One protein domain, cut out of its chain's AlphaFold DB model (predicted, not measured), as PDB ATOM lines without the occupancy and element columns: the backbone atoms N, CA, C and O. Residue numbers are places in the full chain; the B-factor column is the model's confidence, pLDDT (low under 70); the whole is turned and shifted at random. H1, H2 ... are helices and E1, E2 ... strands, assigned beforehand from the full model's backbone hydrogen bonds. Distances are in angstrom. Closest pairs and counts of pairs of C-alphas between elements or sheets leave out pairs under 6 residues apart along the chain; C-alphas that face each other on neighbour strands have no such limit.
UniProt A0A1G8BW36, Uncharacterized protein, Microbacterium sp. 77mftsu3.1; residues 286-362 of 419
ATOM      1  N   ALA A 286     150.101 151.387 178.655       88.94
ATOM      2  CA  ALA A 286     149.085 152.141 177.924       88.94
ATOM      3  C   ALA A 286     149.389 152.236 176.418       88.94
ATOM      4  O   ALA A 286     148.468 152.146 175.604       88.94
ATOM      5  N   ALA A 287     150.660 152.409 176.044       86.69
ATOM      6  CA  ALA A 287     151.086 152.440 174.648       86.69
ATOM      7  C   ALA A 287     150.987 151.049 174.004       86.69
ATOM      8  O   ALA A 287     150.375 150.924 172.948       86.69
ATOM      9  N   ALA A 288     151.467 150.002 174.684       90.12
ATOM     10  CA  ALA A 288     151.350 148.616 174.231       90.12
ATOM     11  C   ALA A 288     149.885 148.210 173.991       90.12
ATOM     12  O   ALA A 288     149.564 147.615 172.966       90.12
ATOM     13  N   LYS A 289     148.964 148.618 174.880       93.56
ATOM     14  CA  LYS A 289     147.523 148.385 174.698       93.56
ATOM     15  C   LYS A 289     146.970 149.049 173.432       93.56
ATOM     16  O   LYS A 289     146.116 148.463 172.774       93.56
ATOM     17  N   LYS A 290     147.424 150.263 173.095       93.62
ATOM     18  CA  LYS A 290     147.006 150.953 171.862       93.62
ATOM     19  C   LYS A 290     147.553 150.263 170.616       93.62
ATOM     20  O   LYS A 290     146.790 150.070 169.681       93.62
ATOM     21  N   VAL A 291     148.822 149.851 170.640       94.38
ATOM     22  CA  VAL A 291     149.427 149.096 169.533       94.38
ATOM     23  C   VAL A 291     148.666 147.799 169.293       94.38
ATOM     24  O   VAL A 291     148.254 147.526 168.171       94.38
ATOM     25  N   GLN A 292     148.377 147.043 170.353       94.69
ATOM     26  CA  GLN A 292     147.597 145.815 170.232       94.69
ATOM     27  C   GLN A 292     146.189 146.077 169.671       94.69
ATOM     28  O   GLN A 292     145.741 145.362 168.781       94.69
ATOM     29  N   ALA A 293     145.514 147.133 170.136       96.00
ATOM     30  CA  ALA A 293     144.195 147.503 169.629       96.00
ATOM     31  C   ALA A 293     144.211 147.888 168.139       96.00
ATOM     32  O   ALA A 293     143.269 147.552 167.425       96.00
ATOM     33  N   ASP A 294     145.261 148.567 167.666       96.94
ATOM     34  CA  ASP A 294     145.427 148.865 166.240       96.94
ATOM     35  C   ASP A 294     145.637 147.578 165.427       96.94
ATOM     36  O   ASP A 294     145.001 147.406 164.388       96.94
ATOM     37  N   LEU A 295     146.482 146.660 165.913       96.31
ATOM     38  CA  LEU A 295     146.797 145.391 165.242       96.31
ATOM     39  C   LEU A 295     145.587 144.462 165.111       96.31
ATOM     40  O   LEU A 295     145.440 143.793 164.086       96.31
ATOM     41  N   ASP A 296     144.720 144.440 166.120       96.69
ATOM     42  CA  ASP A 296     143.525 143.590 166.150       96.69
ATOM     43  C   ASP A 296     142.324 144.228 165.434       96.69
ATOM     44  O   ASP A 296     141.290 143.584 165.234       96.69
ATOM     45  N   LYS A 297     142.438 145.496 165.020       97.00
ATOM     46  CA  LYS A 297     141.368 146.205 164.320       97.00
ATOM     47  C   LYS A 297     141.147 145.614 162.928       97.00
ATOM     48  O   LYS A 297     142.084 145.481 162.143       97.00
ATOM     49  N   LEU A 298     139.886 145.317 162.616       97.12
ATOM     50  CA  LEU A 298     139.448 144.835 161.307       97.12
ATOM     51  C   LEU A 298     139.292 145.986 160.310       97.12
ATOM     52  O   LEU A 298     138.696 147.019 160.628       97.12
ATOM     53  N   TRP A 299     139.763 145.755 159.091       94.88
ATOM     54  CA  TRP A 299     139.617 146.651 157.950       94.88
ATOM     55  C   TRP A 299     139.062 145.885 156.757       94.88
ATOM     56  O   TRP A 299     139.414 144.726 156.533       94.88
ATOM     57  N   ARG A 300     138.186 146.542 155.996       94.44
ATOM     58  CA  ARG A 300     137.753 146.064 154.685       94.44
ATOM     59  C   ARG A 300     138.751 146.566 153.644       94.44
ATOM     60  O   ARG A 300     139.065 147.752 153.646       94.44
ATOM     61  N   LEU A 301     139.254 145.655 152.825       89.19
ATOM     62  CA  LEU A 301     140.157 145.919 151.711       89.19
ATOM     63  C   LEU A 301     139.359 146.246 150.443       89.19
ATOM     64  O   LEU A 301     138.169 145.917 150.357       89.19
ATOM     65  N   ASP A 302     140.016 146.860 149.461       82.69
ATOM     66  CA  ASP A 302     139.386 147.244 148.188       82.69
ATOM     67  C   ASP A 302     138.890 146.029 147.388       82.69
ATOM     68  O   ASP A 302     137.860 146.080 146.717       82.69
ATOM     69  N   ASP A 303     139.540 144.877 147.556       84.94
ATOM     70  CA  ASP A 303     139.113 143.589 146.997       84.94
ATOM     71  C   ASP A 303     138.021 142.876 147.822       84.94
ATOM     72  O   ASP A 303     137.758 141.685 147.652       84.94
ATOM     73  N   SER A 304     137.367 143.608 148.727       88.06
ATOM     74  CA  SER A 304     136.280 143.150 149.600       88.06
ATOM     75  C   SER A 304     136.657 142.169 150.714       88.06
ATOM     76  O   SER A 304     135.777 141.829 151.520       88.06
ATOM     77  N   ARG A 305     137.924 141.746 150.840       92.69
ATOM     78  CA  ARG A 305     138.383 140.970 152.005       92.69
ATOM     79  C   ARG A 305     138.271 141.799 153.288       92.69
ATOM     80  O   ARG A 305     138.304 143.026 153.268       92.69
ATOM     81  N   VAL A 306     138.141 141.124 154.430       96.25
ATOM     82  CA  VAL A 306     138.148 141.762 155.755       96.25
ATOM     83  C   VAL A 306     139.234 141.111 156.599       96.25
ATOM     84  O   VAL A 306     139.116 139.936 156.939       96.25
ATOM     85  N   LEU A 307     140.282 141.869 156.916       96.06
ATOM     86  CA  LEU A 307     141.466 141.391 157.634       96.06
ATOM     87  C   LEU A 307     141.781 142.297 158.823       96.06
ATOM     88  O   LEU A 307     141.528 143.504 158.785       96.06
ATOM     89  N   THR A 308     142.376 141.738 159.875       97.62
ATOM     90  CA  THR A 308     143.002 142.566 160.915       97.62
ATOM     91  C   THR A 308     144.237 143.265 160.352       97.62
ATOM     92  O   THR A 308     144.818 142.803 159.368       97.62
ATOM     93  N   LEU A 309     144.672 144.375 160.955       96.56
ATOM     94  CA  LEU A 309     145.929 145.010 160.538       96.56
ATOM     95  C   LEU A 309     147.116 144.037 160.663       96.56
ATOM     96  O   LEU A 309     147.965 143.993 159.779       96.56
ATOM     97  N   ARG A 310     147.141 143.199 161.708       96.75
ATOM     98  CA  ARG A 310     148.144 142.133 161.854       96.75
ATOM     99  C   ARG A 310     148.183 141.207 160.636       96.75
ATOM    100  O   ARG A 310     149.254 140.979 160.091       96.75
ATOM    101  N   GLN A 311     147.026 140.718 160.194       97.06
ATOM    102  CA  GLN A 311     146.934 139.840 159.025       97.06
ATOM    103  C   GLN A 311     147.376 140.545 157.741       97.06
ATOM    104  O   GLN A 311     148.000 139.916 156.896       97.06
ATOM    105  N   GLN A 312     147.075 141.839 157.593       95.62
ATOM    106  CA  GLN A 312     147.535 142.625 156.445       95.62
ATOM    107  C   GLN A 312     149.064 142.732 156.408       95.62
ATOM    108  O   GLN A 312     149.660 142.533 155.352       95.62
ATOM    109  N   ILE A 313     149.697 142.992 157.556       95.81
ATOM    110  CA  ILE A 313     151.160 143.016 157.684       95.81
ATOM    111  C   ILE A 313     151.733 141.632 157.363       95.81
ATOM    112  O   ILE A 313     152.546 141.500 156.459       95.81
ATOM    113  N   GLU A 314     151.262 140.574 158.026       95.44
ATOM    114  CA  GLU A 314     151.769 139.202 157.836       95.44
ATOM    115  C   GLU A 314     151.621 138.695 156.390       95.44
ATOM    116  O   GLU A 314     152.456 137.924 155.920       95.44
ATOM    117  N   GLN A 315     150.589 139.145 155.669       94.31
ATOM    118  CA  GLN A 315     150.369 138.828 154.253       94.31
ATOM    119  C   GLN A 315     151.170 139.714 153.285       94.31
ATOM    120  O   GLN A 315     151.071 139.519 152.076       94.31
ATOM    121  N   GLY A 316     151.949 140.678 153.786       92.56
ATOM    122  CA  GLY A 316     152.742 141.586 152.959       92.56
ATOM    123  C   GLY A 316     151.892 142.562 152.144       92.56
ATOM    124  O   GLY A 316     152.289 142.940 151.047       92.56
ATOM    125  N   ILE A 317     150.719 142.951 152.654       92.94
ATOM    126  CA  ILE A 317     149.855 143.956 152.014       92.94
ATOM    127  C   ILE A 317     150.369 145.367 152.314       92.94
ATOM    128  O   ILE A 317     150.376 146.233 151.448       92.94
ATOM    129  N   ILE A 318     150.827 145.609 153.544       94.25
ATOM    130  CA  ILE A 318     151.320 146.927 153.947       94.25
ATOM    131  C   ILE A 318     152.739 147.133 153.413       94.25
ATOM    132  O   ILE A 318     153.666 146.427 153.809       94.25
ATOM    133  N   THR A 319     152.927 148.141 152.568       92.56
ATOM    134  CA  THR A 319     154.204 148.440 151.904       92.56
ATOM    135  C   THR A 319     154.987 149.566 152.567       92.56
ATOM    136  O   THR A 319     156.206 149.623 152.426       92.56
ATOM    137  N   GLY A 320     154.321 150.459 153.300       92.56
ATOM    138  CA  GLY A 320     154.964 151.652 153.845       92.56
ATOM    139  C   GLY A 320     154.155 152.346 154.930       92.56
ATOM    140  O   GLY A 320     153.186 151.803 155.474       92.56
ATOM    141  N   LYS A 321     154.554 153.582 155.232       92.69
ATOM    142  CA  LYS A 321     153.867 154.451 156.190       92.69
ATOM    143  C   LYS A 321     153.876 155.914 155.738       92.69
ATOM    144  O   LYS A 321     154.832 156.361 155.118       92.69
ATOM    145  N   GLU A 322     152.815 156.645 156.076       91.69
ATOM    146  CA  GLU A 322     152.609 158.059 155.719       91.69
ATOM    147  C   GLU A 322     151.943 158.819 156.883       91.69
ATOM    148  O   GLU A 322     151.239 158.244 157.724       91.69
ATOM    149  N   VAL A 323     152.131 160.137 156.934       92.44
ATOM    150  CA  VAL A 323     151.443 161.040 157.861       92.44
ATOM    151  C   VAL A 323     150.621 162.038 157.064       92.44
ATOM    152  O   VAL A 323     151.080 162.579 156.068       92.44
ATOM    153  N   ARG A 324     149.414 162.331 157.547       90.94
ATOM    154  CA  ARG A 324     148.586 163.412 157.003       90.94
ATOM    155  C   ARG A 324     148.330 164.468 158.055       90.94
ATOM    156  O   ARG A 324     148.068 164.146 159.217       90.94
ATOM    157  N   VAL A 325     148.389 165.723 157.634       92.69
ATOM    158  CA  VAL A 325     148.090 166.881 158.472       92.69
ATOM    159  C   VAL A 325     146.667 167.336 158.176       92.69
ATOM    160  O   VAL A 325     146.275 167.497 157.026       92.69
ATOM    161  N   ASP A 326     145.873 167.516 159.225       89.81
ATOM    162  CA  ASP A 326     144.575 168.168 159.115       89.81
ATOM    163  C   ASP A 326     144.799 169.675 158.888       89.81
ATOM    164  O   ASP A 326     145.391 170.330 159.754       89.81
ATOM    165  N   PRO A 327     144.343 170.251 157.760       81.81
ATOM    166  CA  PRO A 327     144.675 171.629 157.400       81.81
ATOM    167  C   PRO A 327     144.018 172.668 158.319       81.81
ATOM    168  O   PRO A 327     144.456 173.811 158.365       81.81
ATOM    169  N   THR A 328     142.986 172.290 159.083       83.06
ATOM    170  CA  THR A 328     142.263 173.213 159.971       83.06
ATOM    171  C   THR A 328     142.899 173.288 161.357       83.06
ATOM    172  O   THR A 328     142.995 174.359 161.958       83.06
ATOM    173  N   SER A 329     143.303 172.136 161.888       87.31
ATOM    174  CA  SER A 329     143.812 171.981 163.253       87.31
ATOM    175  C   SER A 329     145.333 171.849 163.328       87.31
ATOM    176  O   SER A 329     145.908 172.050 164.400       87.31
ATOM    177  N   GLY A 330     145.991 171.489 162.222       89.44
ATOM    178  CA  GLY A 330     147.406 171.120 162.180       89.44
ATOM    179  C   GLY A 330     147.699 169.778 162.860       89.44
ATOM    180  O   GLY A 330     148.859 169.458 163.130       89.44
ATOM    181  N   ALA A 331     146.666 168.999 163.200       91.69
ATOM    182  CA  ALA A 331     146.828 167.710 163.856       91.69
ATOM    183  C   ALA A 331     147.356 166.659 162.871       91.69
ATOM    184  O   ALA A 331     146.870 166.540 161.750       91.69
ATOM    185  N   ARG A 332     148.327 165.856 163.316       93.88
ATOM    186  CA  ARG A 332     148.880 164.745 162.531       93.88
ATOM    187  C   ARG A 332     148.079 163.467 162.754       93.88
ATOM    188  O   ARG A 332     147.820 163.087 163.897       93.88
ATOM    189  N   SER A 333     147.733 162.792 161.665       94.75
ATOM    190  CA  SER A 333     147.208 161.425 161.648       94.75
ATOM    191  C   SER A 333     148.226 160.500 160.990       94.75
ATOM    192  O   SER A 333     148.826 160.860 159.984       94.75
ATOM    193  N   PHE A 334     148.414 159.318 161.568       94.88
ATOM    194  CA  PHE A 334     149.438 158.358 161.164       94.88
ATOM    195  C   PHE A 334     148.786 157.184 160.437       94.88
ATOM    196  O   PHE A 334     147.760 156.672 160.900       94.88
ATOM    197  N   TYR A 335     149.374 156.765 159.321       94.81
ATOM    198  CA  TYR A 335     148.832 155.723 158.458       94.81
ATOM    199  C   TYR A 335     149.904 154.705 158.091       94.81
ATOM    200  O   TYR A 335     151.054 155.056 157.836       94.81
ATOM    201  N   LEU A 336     149.495 153.443 158.049       94.75
ATOM    202  CA  LEU A 336     150.188 152.407 157.296       94.75
ATOM    203  C   LEU A 336     149.524 152.305 155.924       94.75
ATOM    204  O   LEU A 336     148.301 152.444 155.841       94.75
ATOM    205  N   VAL A 337     150.313 152.117 154.871       92.81
ATOM    206  CA  VAL A 337     149.824 152.212 153.489       92.81
ATOM    207  C   VAL A 337     150.105 150.936 152.709       92.81
ATOM    208  O   VAL A 337     151.158 150.320 152.882       92.81
ATOM    209  N   ASP A 338     149.168 150.563 151.845       91.38
ATOM    210  CA  ASP A 338     149.428 149.708 150.689       91.38
ATOM    211  C   ASP A 338     149.562 150.619 149.468       91.38
ATOM    212  O   ASP A 338     148.577 151.125 148.934       91.38
ATOM    213  N   ALA A 339     150.798 150.861 149.044       85.19
ATOM    214  CA  ALA A 339     151.100 151.723 147.908       85.19
ATOM    215  C   ALA A 339     150.677 151.110 146.559       85.19
ATOM    216  O   ALA A 339     150.605 151.834 145.571       85.19
ATOM    217  N   ASN A 340     150.368 149.808 146.502       85.56
ATOM    218  CA  ASN A 340     149.876 149.172 145.277       85.56
ATOM    219  C   ASN A 340     148.382 149.458 145.041       85.56
ATOM    220  O   ASN A 340     147.931 149.440 143.899       85.56
ATOM    221  N   THR A 341     147.614 149.724 146.105       86.69
ATOM    222  CA  THR A 341     146.165 150.012 146.043       86.69
ATOM    223  C   THR A 341     145.797 151.418 146.529       86.69
ATOM    224  O   THR A 341     144.663 151.853 146.360       86.69
ATOM    225  N   ASN A 342     146.750 152.160 147.102       86.12
ATOM    226  CA  ASN A 342     146.537 153.402 147.856       86.12
ATOM    227  C   ASN A 342     145.637 153.241 149.091       86.12
ATOM    228  O   ASN A 342     145.089 154.225 149.606       86.12
ATOM    229  N   GLN A 343     145.502 152.020 149.609       89.12
ATOM    230  CA  GLN A 343     144.740 151.785 150.821       89.12
ATOM    231  C   GLN A 343     145.474 152.333 152.054       89.12
ATOM    232  O   GLN A 343     146.667 152.108 152.257       89.12
ATOM    233  N   LEU A 344     144.728 153.027 152.920       92.31
ATOM    234  CA  LEU A 344     145.246 153.665 154.130       92.31
ATOM    235  C   LEU A 344     144.651 153.043 155.390       92.31
ATOM    236  O   LEU A 344     143.436 153.061 155.607       92.31
ATOM    237  N   VAL A 345     145.523 152.603 156.289       93.81
ATOM    238  CA  VAL A 345     145.156 152.080 157.604       93.81
ATOM    239  C   VAL A 345     145.584 153.071 158.675       93.81
ATOM    240  O   VAL A 345     146.761 153.198 159.001       93.81
ATOM    241  N   LYS A 346     144.614 153.795 159.245       95.31
ATOM    242  CA  LYS A 346     144.881 154.753 160.326       95.31
ATOM    243  C   LYS A 346     145.305 154.024 161.598       95.31
ATOM    244  O   LYS A 346     144.542 153.200 162.109       95.31
ATOM    245  N   VAL A 347     146.447 154.415 162.152       95.44
ATOM    246  CA  VAL A 347     147.029 153.840 163.369       95.44
ATOM    247  C   VAL A 347     147.396 154.916 164.390       95.44
ATOM    248  O   VAL A 347     147.414 156.119 164.108       95.44
ATOM    249  N   SER A 348     147.675 154.495 165.618       94.56
ATOM    250  CA  SER A 348     148.278 155.356 166.628       94.56
ATOM    251  C   SER A 348     149.745 155.653 166.301       94.56
ATOM    252  O   SER A 348     150.425 154.881 165.627       94.56
ATOM    253  N   LYS A 349     150.266 156.759 166.849       92.31
ATOM    254  CA  LYS A 349     151.687 157.115 166.712       92.31
ATOM    255  C   LYS A 349     152.614 155.990 167.194       92.31
ATOM    256  O   LYS A 349     153.628 155.742 166.567       92.31
ATOM    257  N   GLY A 350     152.253 155.290 168.273       91.81
ATOM    258  CA  GLY A 350     153.063 154.187 168.801       91.81
ATOM    259  C   GLY A 350     153.198 153.030 167.810       91.81
ATOM    260  O   GLY A 350     154.295 152.527 167.615       91.81
ATOM    261  N   THR A 351     152.107 152.660 167.135       94.19
ATOM    262  CA  THR A 351     152.125 151.632 166.082       94.19
ATOM    263  C   THR A 351     152.928 152.090 164.872       94.19
ATOM    264  O   THR A 351     153.697 151.314 164.324       94.19
ATOM    265  N   PHE A 352     152.779 153.357 164.479       93.88
ATOM    266  CA  PHE A 352     153.529 153.959 163.375       93.88
ATOM    267  C   PHE A 352     155.044 153.993 163.635       93.88
ATOM    268  O   PHE A 352     155.834 153.679 162.746       93.88
ATOM    269  N   ASP A 353     155.446 154.368 164.852       91.25
ATOM    270  CA  ASP A 353     156.852 154.420 165.259       91.25
ATOM    271  C   ASP A 353     157.455 153.009 165.348       91.25
ATOM    272  O   ASP A 353     158.593 152.817 164.946       91.25
ATOM    273  N   ALA A 354     156.694 152.029 165.851       89.88
ATOM    274  CA  ALA A 354     157.148 150.647 166.032       89.88
ATOM    275  C   ALA A 354     157.104 149.793 164.747       89.88
ATOM    276  O   ALA A 354     157.545 148.644 164.764       89.88
ATOM    277  N   TYR A 355     156.536 150.315 163.655       91.56
ATOM    278  CA  TYR A 355     156.490 149.634 162.366       91.56
ATOM    279  C   TYR A 355     157.676 150.041 161.483       91.56
ATOM    280  O   TYR A 355     157.776 151.181 161.013       91.56
ATOM    281  N   GLU A 356     158.569 149.083 161.247       89.25
ATOM    282  CA  GLU A 356     159.810 149.248 160.484       89.25
ATOM    283  C   GLU A 356     159.565 149.090 158.978       89.25
ATOM    284  O   GLU A 356     159.983 148.119 158.351       89.25
ATOM    285  N   ALA A 357     158.844 150.046 158.396       86.19
ATOM    286  CA  ALA A 357     158.582 150.126 156.963       86.19
ATOM    287  C   ALA A 357     159.114 151.437 156.371       86.19
ATOM    288  O   ALA A 357     159.246 152.420 157.115       86.19
ATOM    289  N   PRO A 358     159.412 151.473 155.056       83.69
ATOM    290  CA  PRO A 358     159.850 152.695 154.403       83.69
ATOM    291  C   PRO A 358     158.803 153.795 154.587       83.69
ATOM    292  O   PRO A 358     157.603 153.596 154.379       83.69
ATOM    293  N   ASP A 359     159.282 154.959 155.012       80.88
ATOM    294  CA  ASP A 359     158.503 156.187 154.989       80.88
ATOM    295  C   ASP A 359     158.519 156.696 153.549       80.88
ATOM    296  O   ASP A 359     159.581 157.015 153.015       80.88
ATOM    297  N   THR A 360     157.364 156.683 152.891       74.00
ATOM    298  CA  THR A 360     157.268 157.008 151.459       74.00
ATOM    299  C   THR A 360     157.231 158.510 151.202       74.00
ATOM    300  O   THR A 360     157.161 158.929 150.050       74.00
ATOM    301  N   ARG A 361     157.264 159.329 152.259       83.44
ATOM    302  CA  ARG A 361     157.239 160.787 152.163       83.44
ATOM    303  C   ARG A 361     158.600 161.325 151.745       83.44
ATOM    304  O   ARG A 361     159.619 161.051 152.377       83.44
ATOM    305  N   THR A 362     158.596 162.142 150.702       86.75
ATOM    306  CA  THR A 362     159.774 162.862 150.214       86.75
ATOM    307  C   THR A 362     160.157 164.004 151.162       86.75
ATOM    308  O   THR A 362     159.377 164.425 152.021       86.75
TER     309      THR A 362
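This is residues 286 to 362 of the 419 residues of an uncharacterized protein of Microbacterium sp. 77mftsu3.1 (UniProt A0A1G8BW36). A strongly twisted three-strand sheet, E3 E4 E5, has the short helix H3 over its inner strand, and the longer helix H1 crosses H3 almost at a right angle. Near the E5 edge of the sheet, a small hairpin of strands E1 and E2 and the short helix H2 make a second group, which H1 reaches with its last residues; the turn between E3 and E4, residues 326 to 331, sticks out. The printed part has 77 residues with three named helices and five named strands, in the order H1 E1 E2 H2 E3 E4 E5 H3; both sheets, E3 - E4 - E5 and E1 - E2, are antiparallel, and the class is mixed, helices and strands. The whole is compact, with a radius of gyration of the C-alphas of 12.3 A, and a rounded outline spanning 33 by 30 by 22 A.

The larger sheet holds E3, residues 320 to 325, E4, residues 332 to 338, and E5, residues 343 to 347, which form a meander, each strand the antiparallel neighbour of the one before. E3 and E5 are edge strands, and E4 is the inner strand. The hairpin of E3 and E4 has an angle of 149 degrees between directions, with N 322 and O 335 within hydrogen-bond range at 3.0 A and N 333 and O 324 at 2.8 A. The hairpin of E4 and E5 has an angle of 136 degrees, with N 345 and O 336 within range at 2.8 A. H3, residues 349 to 354, is on this sheet at a height of 9.1 A, over E4, and runs along the strands, at 26 degrees to E4 on the local plane; the closest C-alphas of the two are those of Phe 334 and Lys 349, 6.1 A apart. H1, residues 286 to 296, touches H3 about perpendicular, at 79 degrees, with the C-alphas of Val 291 and Thr 351 closest at 5.1 A. H1 only grazes the sheet, with its residues 290 to 295. H1 also touches H2, residues 309 to 314, with the C-alphas of Leu 295 and Leu 309 closest at 4.8 A; their tilt of 72 degrees is only just about perpendicular. H2 only grazes the larger sheet, with its residues 309 to 313, and is apart from H3. E1, residues 298 to 300, and E2, residues 306 to 308, form an antiparallel hairpin at 147 degrees, with N 299 and O 307 within range at 2.9 A. The closest C-alphas of E1 and E5 are those of Trp 299 and Val 345, 7.8 A apart, while E2 and E5 are apart. In H1, H2 and H3 every O i to N i+4 pair is within hydrogen-bond range.

E4, the longest strand by residues, measures 19.1 A from first to last C-alpha, E3 17.3 A and E5 12.9 A. C-alpha 332, where E4 begins, is at (148.880, 164.745, 162.531). H1 begins at C-alpha 286, (149.085, 152.141, 177.924), and is 15.6 A long; H2 is 8.7 A and H3 8.5 A. E1 and E2 are 6.9 A and 7.1 A. H3 ends at C-alpha 354, (157.148, 150.647, 166.032).

The two C-alphas farthest apart are those of Gln 315 and Thr 328, at 35.8 A, and the first and last printed C-alphas are 31.6 A apart. The printed part has no cut. No link is long; E3 to E4 is short, and the others are tight. Residues 326 to 331 stand free. The mean pLDDT of the printed part is 91.5, and no printed residue is under 70.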